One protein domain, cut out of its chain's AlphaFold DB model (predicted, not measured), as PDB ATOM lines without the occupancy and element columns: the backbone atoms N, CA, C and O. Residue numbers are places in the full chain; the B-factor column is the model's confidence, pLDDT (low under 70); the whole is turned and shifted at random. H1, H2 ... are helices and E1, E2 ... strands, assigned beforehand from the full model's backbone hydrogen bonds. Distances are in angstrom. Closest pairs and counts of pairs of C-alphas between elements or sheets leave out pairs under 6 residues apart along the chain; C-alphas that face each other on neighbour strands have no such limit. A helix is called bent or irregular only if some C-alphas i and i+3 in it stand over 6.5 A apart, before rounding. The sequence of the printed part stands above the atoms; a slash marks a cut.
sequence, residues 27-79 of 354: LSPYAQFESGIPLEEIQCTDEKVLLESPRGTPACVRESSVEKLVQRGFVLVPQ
ATOM      1  N   LEU A  27     159.916 138.230 248.085       63.97
ATOM      2  CA  LEU A  27     161.158 137.489 248.309       63.97
ATOM      3  C   LEU A  27     162.370 138.343 247.926       63.97
ATOM      4  O   LEU A  27     162.379 139.017 246.894       63.97
ATOM      5  N   SER A  28     163.404 138.315 248.772       81.94
ATOM      6  CA  SER A  28     164.665 139.007 248.496       81.94
ATOM      7  C   SER A  28     165.281 138.509 247.175       81.94
ATOM      8  O   SER A  28     165.008 137.383 246.758       81.94
ATOM      9  N   PRO A  29     166.140 139.303 246.511       83.25
ATOM     10  CA  PRO A  29     166.740 138.922 245.225       83.25
ATOM     11  C   PRO A  29     167.512 137.604 245.317       83.25
ATOM     12  O   PRO A  29     167.442 136.764 244.428       83.25
ATOM     13  N   TYR A  30     168.183 137.395 246.449       82.44
ATOM     14  CA  TYR A  30     168.880 136.154 246.753       82.44
ATOM     15  C   TYR A  30     167.920 134.965 246.895       82.44
ATOM     16  O   TYR A  30     168.164 133.913 246.319       82.44
ATOM     17  N   ALA A  31     166.783 135.141 247.576       77.44
ATOM     18  CA  ALA A  31     165.782 134.082 247.708       77.44
ATOM     19  C   ALA A  31     165.124 133.721 246.361       77.44
ATOM     20  O   ALA A  31     164.834 132.553 246.110       77.44
ATOM     21  N   GLN A  32     164.920 134.700 245.472       81.81
ATOM     22  CA  GLN A  32     164.447 134.451 244.103       81.81
ATOM     23  C   GLN A  32     165.461 133.602 243.318       81.81
ATOM     24  O   GLN A  32     165.089 132.611 242.688       81.81
ATOM     25  N   PHE A  33     166.748 133.924 243.433       84.75
ATOM     26  CA  PHE A  33     167.831 133.173 242.801       84.75
ATOM     27  C   PHE A  33     167.941 131.732 243.306       84.75
ATOM     28  O   PHE A  33     167.996 130.801 242.506       84.75
ATOM     29  N   GLU A  34     167.890 131.520 244.623       81.94
ATOM     30  CA  GLU A  34     167.900 130.172 245.209       81.94
ATOM     31  C   GLU A  34     166.666 129.347 244.819       81.94
ATOM     32  O   GLU A  34     166.741 128.122 244.724       81.94
ATOM     33  N   SER A  35     165.537 130.003 244.531       76.88
ATOM     34  CA  SER A  35     164.332 129.340 244.016       76.88
ATOM     35  C   SER A  35     164.419 128.944 242.533       76.88
ATOM     36  O   SER A  35     163.488 128.335 242.006       76.88
ATOM     37  N   GLY A  36     165.539 129.250 241.866       77.88
ATOM     38  CA  GLY A  36     165.812 128.885 240.477       77.88
ATOM     39  C   GLY A  36     165.358 129.915 239.442       77.88
ATOM     40  O   GLY A  36     165.315 129.583 238.257       77.88
ATOM     41  N   ILE A  37     165.016 131.140 239.858       78.88
ATOM     42  CA  ILE A  37     164.690 132.235 238.934       78.88
ATOM     43  C   ILE A  37     165.994 132.719 238.272       78.88
ATOM     44  O   ILE A  37     166.935 133.069 238.994       78.88
ATOM     45  N   PRO A  38     166.077 132.739 236.925       81.56
ATOM     46  CA  PRO A  38     167.233 133.263 236.203       81.56
ATOM     47  C   PRO A  38     167.549 134.702 236.602       81.56
ATOM     48  O   PRO A  38     166.647 135.488 236.889       81.56
ATOM     49  N   LEU A  39     168.830 135.066 236.589       81.31
ATOM     50  CA  LEU A  39     169.299 136.362 237.079       81.31
ATOM     51  C   LEU A  39     168.613 137.536 236.356       81.31
ATOM     52  O   LEU A  39     168.282 138.542 236.974       81.31
ATOM     53  N   GLU A  40     168.354 137.381 235.061       84.06
ATOM     54  CA  GLU A  40     167.715 138.371 234.192       84.06
ATOM     55  C   GLU A  40     166.210 138.542 234.459       84.06
ATOM     56  O   GLU A  40     165.619 139.536 234.033       84.06
ATOM     57  N   GLU A  41     165.599 137.584 235.165       81.38
ATOM     58  CA  GLU A  41     164.175 137.549 235.519       81.38
ATOM     59  C   GLU A  41     163.915 137.990 236.974       81.38
ATOM     60  O   GLU A  41     162.761 138.152 237.377       81.38
ATOM     61  N   ILE A  42     164.969 138.219 237.771       85.06
ATOM     62  CA  ILE A  42     164.851 138.660 239.169       85.06
ATOM     63  C   ILE A  42     164.377 140.110 239.237       85.06
ATOM     64  O   ILE A  42     164.999 141.022 238.694       85.06
ATOM     65  N   GLN A  43     163.309 140.326 240.003       84.88
ATOM     66  CA  GLN A  43     162.667 141.628 240.158       84.88
ATOM     67  C   GLN A  43     163.132 142.324 241.442       84.88
ATOM     68  O   GLN A  43     163.074 141.762 242.541       84.88
ATOM     69  N   CYS A  44     163.535 143.588 241.307       85.06
ATOM     70  CA  CYS A  44     163.853 144.466 242.427       85.06
ATOM     71  C   CYS A  44     162.641 145.291 242.870       85.06
ATOM     72  O   CYS A  44     161.988 145.934 242.053       85.06
ATOM     73  N   THR A  45     162.379 145.356 244.178       79.88
ATOM     74  CA  THR A  45     161.373 146.277 244.735       79.88
ATOM     75  C   THR A  45     161.948 147.687 244.920       79.88
ATOM     76  O   THR A  45     163.129 147.850 245.247       79.88
ATOM     77  N   ASP A  46     161.089 148.703 244.808       74.44
ATOM     78  CA  ASP A  46     161.373 150.112 245.136       74.44
ATOM     79  C   ASP A  46     162.429 150.806 244.252       74.44
ATOM     80  O   ASP A  46     163.378 151.389 244.778       74.44
ATOM     81  N   GLU A  47     162.288 150.741 242.921       74.75
ATOM     82  CA  GLU A  47     163.180 151.436 241.960       74.75
ATOM     83  C   GLU A  47     164.679 151.107 242.159       74.75
ATOM     84  O   GLU A  47     165.573 151.895 241.852       74.75
ATOM     85  N   LYS A  48     164.973 149.926 242.712       84.94
ATOM     86  CA  LYS A  48     166.341 149.433 242.884       84.94
ATOM     87  C   LYS A  48     166.824 148.771 241.599       84.94
ATOM     88  O   LYS A  48     166.057 148.150 240.871       84.94
ATOM     89  N   VAL A  49     168.123 148.876 241.360       87.94
ATOM     90  CA  VAL A  49     168.801 148.295 240.205       87.94
ATOM     91  C   VAL A  49     169.349 146.927 240.589       87.94
ATOM     92  O   VAL A  49     169.969 146.789 241.649       87.94
ATOM     93  N   LEU A  50     169.128 145.926 239.734       90.62
ATOM     94  CA  LEU A  50     169.691 144.595 239.925       90.62
ATOM     95  C   LEU A  50     171.154 144.571 239.483       90.62
ATOM     96  O   LEU A  50     171.479 144.877 238.334       90.62
ATOM     97  N   LEU A  51     172.023 144.160 240.397       87.19
ATOM     98  CA  LEU A  51     173.421 143.873 240.125       87.19
ATOM     99  C   LEU A  51     173.738 142.413 240.443       87.19
ATOM    100  O   LEU A  51     173.205 141.849 241.396       87.19
ATOM    101  N   GLU A  52     174.662 141.834 239.692       86.19
ATOM    102  CA  GLU A  52     175.336 140.588 240.023       86.19
ATOM    103  C   GLU A  52     176.591 140.911 240.825       86.19
ATOM    104  O   GLU A  52     177.397 141.762 240.437       86.19
ATOM    105  N   SER A  53     176.770 140.253 241.961       76.38
ATOM    106  CA  SER A  53     178.001 140.359 242.724       76.38
ATOM    107  C   SER A  53     179.149 139.631 242.014       76.38
ATOM    108  O   SER A  53     178.916 138.685 241.263       76.38
ATOM    109  N   PRO A  54     180.415 139.953 242.331       63.28
ATOM    110  CA  PRO A  54     181.564 139.174 241.859       63.28
ATOM    111  C   PRO A  54     181.531 137.683 242.246       63.28
ATOM    112  O   PRO A  54     182.346 136.909 241.755       63.28
ATOM    113  N   ARG A  55     180.649 137.293 243.181       61.59
ATOM    114  CA  ARG A  55     180.432 135.911 243.631       61.59
ATOM    115  C   ARG A  55     179.271 135.225 242.884       61.59
ATOM    116  O   ARG A  55     178.905 134.117 243.256       61.59
ATOM    117  N   GLY A  56     178.682 135.870 241.872       77.31
ATOM    118  CA  GLY A  56     177.573 135.330 241.073       77.31
ATOM    119  C   GLY A  56     176.200 135.420 241.743       77.31
ATOM    120  O   GLY A  56     175.285 134.692 241.371       77.31
ATOM    121  N   THR A  57     176.052 136.264 242.771       81.25
ATOM    122  CA  THR A  57     174.796 136.399 243.532       81.25
ATOM    123  C   THR A  57     174.092 137.728 243.250       81.25
ATOM    124  O   THR A  57     174.760 138.764 243.188       81.25
ATOM    125  N   PRO A  58     172.755 137.752 243.116       88.81
ATOM    126  CA  PRO A  58     172.017 138.971 242.803       88.81
ATOM    127  C   PRO A  58     171.820 139.879 244.018       88.81
ATOM    128  O   PRO A  58     171.511 139.429 245.123       88.81
ATOM    129  N   ALA A  59     171.916 141.186 243.789       88.69
ATOM    130  CA  ALA A  59     171.671 142.226 244.776       88.69
ATOM    131  C   ALA A  59     170.880 143.387 244.161       88.69
ATOM    132  O   ALA A  59     171.295 143.984 243.171       88.69
ATOM    133  N   CYS A  60     169.762 143.753 244.790       90.00
ATOM    134  CA  CYS A  60     169.018 144.962 244.440       90.00
ATOM    135  C   CYS A  60     169.537 146.141 245.249       90.00
ATOM    136  O   CYS A  60     169.413 146.172 246.476       90.00
ATOM    137  N   VAL A  61     170.100 147.127 244.563       87.81
ATOM    138  CA  VAL A  61     170.756 148.273 245.195       87.81
ATOM    139  C   VAL A  61     170.134 149.580 244.738       87.81
ATOM    140  O   VAL A  61     169.531 149.670 243.674       87.81
ATOM    141  N   ARG A  62     170.270 150.625 245.554       88.19
ATOM    142  CA  ARG A  62     169.844 151.969 245.147       88.19
ATOM    143  C   ARG A  62     170.707 152.452 243.986       88.19
ATOM    144  O   ARG A  62     171.918 152.231 244.004       88.19
ATOM    145  N   GLU A  63     170.106 153.186 243.058       88.38
ATOM    146  CA  GLU A  63     170.797 153.770 241.900       88.38
ATOM    147  C   GLU A  63     172.038 154.585 242.310       88.38
ATOM    148  O   GLU A  63     173.114 154.428 241.739       88.38
ATOM    149  N   SER A  64     171.947 155.337 243.417       84.88
ATOM    150  CA  SER A  64     173.062 156.111 243.989       84.88
ATOM    151  C   SER A  64     174.299 155.284 244.371       84.88
ATOM    152  O   SER A  64     175.375 155.840 244.589       84.88
ATOM    153  N   SER A  65     174.145 153.968 244.531       83.75
ATOM    154  CA  SER A  65     175.216 153.043 244.908       83.75
ATOM    155  C   SER A  65     175.769 152.255 243.719       83.75
ATOM    156  O   SER A  65     176.797 151.599 243.877       83.75
ATOM    157  N   VAL A  66     175.128 152.321 242.546       84.25
ATOM    158  CA  VAL A  66     175.470 151.502 241.371       84.25
ATOM    159  C   VAL A  66     176.893 151.773 240.908       84.25
ATOM    160  O   VAL A  66     177.689 150.844 240.843       84.25
ATOM    161  N   GLU A  67     177.259 153.033 240.672       76.12
ATOM    162  CA  GLU A  67     178.591 153.387 240.162       76.12
ATOM    163  C   GLU A  67     179.716 152.891 241.088       76.12
ATOM    164  O   GLU A  67     180.694 152.295 240.636       76.12
ATOM    165  N   LYS A  68     179.531 153.036 242.407       77.81
ATOM    166  CA  LYS A  68     180.490 152.564 243.418       77.81
ATOM    167  C   LYS A  68     180.605 151.042 243.454       77.81
ATOM    168  O   LYS A  68     181.680 150.526 243.745       77.81
ATOM    169  N   LEU A  69     179.509 150.323 243.222       65.88
ATOM    170  CA  LEU A  69     179.494 148.862 243.235       65.88
ATOM    171  C   LEU A  69     180.040 148.282 241.931       65.88
ATOM    172  O   LEU A  69     180.790 147.309 241.977       65.88
ATOM    173  N   VAL A  70     179.776 148.922 240.791       76.56
ATOM    174  CA  VAL A  70     180.362 148.545 239.498       76.56
ATOM    175  C   VAL A  70     181.885 148.686 239.519       76.56
ATOM    176  O   VAL A  70     182.591 147.759 239.133       76.56
ATOM    177  N   GLN A  71     182.415 149.773 240.093       68.94
ATOM    178  CA  GLN A  71     183.863 149.931 240.321       68.94
ATOM    179  C   GLN A  71     184.472 148.836 241.217       68.94
ATOM    180  O   GLN A  71     185.683 148.637 241.216       68.94
ATOM    181  N   ARG A  72     183.643 148.119 241.985       56.59
ATOM    182  CA  ARG A  72     184.039 147.028 242.889       56.59
ATOM    183  C   ARG A  72     183.780 145.638 242.295       56.59
ATOM    184  O   ARG A  72     183.879 144.639 243.010       56.59
ATOM    185  N   GLY A  73     183.461 145.576 241.002       64.81
ATOM    186  CA  GLY A  73     183.277 144.340 240.246       64.81
ATOM    187  C   GLY A  73     181.849 143.802 240.229       64.81
ATOM    188  O   GLY A  73     181.653 142.680 239.774       64.81
ATOM    189  N   PHE A  74     180.859 144.554 240.722       82.19
ATOM    190  CA  PHE A  74     179.462 144.197 240.482       82.19
ATOM    191  C   PHE A  74     179.108 144.460 239.018       82.19
ATOM    192  O   PHE A  74     179.522 145.463 238.437       82.19
ATOM    193  N   VAL A  75     178.319 143.574 238.424       87.88
ATOM    194  CA  VAL A  75     177.913 143.679 237.022       87.88
ATOM    195  C   VAL A  75     176.445 144.071 236.961       87.88
ATOM    196  O   VAL A  75     175.612 143.524 237.674       87.88
ATOM    197  N   LEU A  76     176.121 145.049 236.117       87.31
ATOM    198  CA  LEU A  76     174.734 145.389 235.812       87.31
ATOM    199  C   LEU A  76     174.079 144.220 235.082       87.31
ATOM    200  O   LEU A  76     174.542 143.834 234.008       87.31
ATOM    201  N   VAL A  77     172.999 143.692 235.652       86.00
ATOM    202  CA  VAL A  77     172.216 142.630 235.020       86.00
ATOM    203  C   VAL A  77     171.199 143.291 234.095       86.00
ATOM    204  O   VAL A  77     170.357 144.054 234.582       86.00
ATOM    205  N   PRO A  78     171.253 143.048 232.774       77.31
ATOM    206  CA  PRO A  78     170.235 143.541 231.864       77.31
ATOM    207  C   PRO A  78     168.893 142.926 232.257       77.31
ATOM    208  O   PRO A  78     168.710 141.715 232.180       77.31
ATOM    209  N   GLN A  79     167.961 143.762 232.698       70.38
ATOM    210  CA  GLN A  79     166.592 143.329 232.939       70.38
ATOM    211  C   GLN A  79     165.936 143.101 231.580       70.38
ATOM    212  O   GLN A  79     165.945 144.005 230.736       70.38
TER     213      GLN A  79
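What this domain is: This is residues 27 to 79 of the 354 residues of an uncharacterized protein of Nitrosopumilus sp. H13 (UniProt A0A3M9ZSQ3). A small two-stranded hairpin, E1 and E2, stands in the middle, with the short helix H1 at one side by E2 and the helix H2 at the other side by E1. The last stretch folds back so that residues 75 to 76 pair with E1, and a long loop, residues 35 to 48, leads from H1 to the hairpin. The printed part has 53 residues, with two named helices and two named strands in the order H1, E1, E2, H2; the sheet E1 - E2 is antiparallel. The class is mixed, helices and strands, with under half of the residues in named elements. The whole is compact, with a radius of gyration of the C-alphas of 10.2 A, and spans 28 by 24 by 16 A.

How they stand to each other: H1, residues 29 to 34, comes closest to E2, residues 58 to 61, at the C-alphas of Tyr 30 and Pro 58, 5.8 A apart. E1, residues 49 to 52, and E2 form a hairpin, antiparallel at 146 degrees; N 49 and O 61 are within hydrogen-bond range at 2.8 A, and N 51 and O 59 at 2.9 A. Residues 51 to 52 of E1 also pair, antiparallel, with residues 75 to 76. H2, residues 63 to 70, comes closest to E1 at the C-alphas of Val 49 and Glu 63, 6.1 A apart. H1 and H2 are apart. Every O i to N i+4 pair is within hydrogen-bond range in H1, and 2 of 4 in H2.

Where its parts are: H1 begins at C-alpha 29 (166.740, 138.922, 245.225) and is 8.8 A long. E1 measures 10.1 A and E2 9.7 A. H2 measures 11.2 A and ends at C-alpha 70 (180.362, 148.545, 239.498); it is irregular, with C-alphas 64 and 67 7.3 A apart.

The domain as a whole: The two C-alphas farthest apart, of Ser 35 and Gln 71, are 28.6 A apart. The printed part has no cut. The link from H1 to E1 is long, and those from E1 to E2 and from E2 to H2 are tight. The mean pLDDT of the printed part is 80.1; residues 27, 54 to 55, 69 and 71 to 73 are under 70.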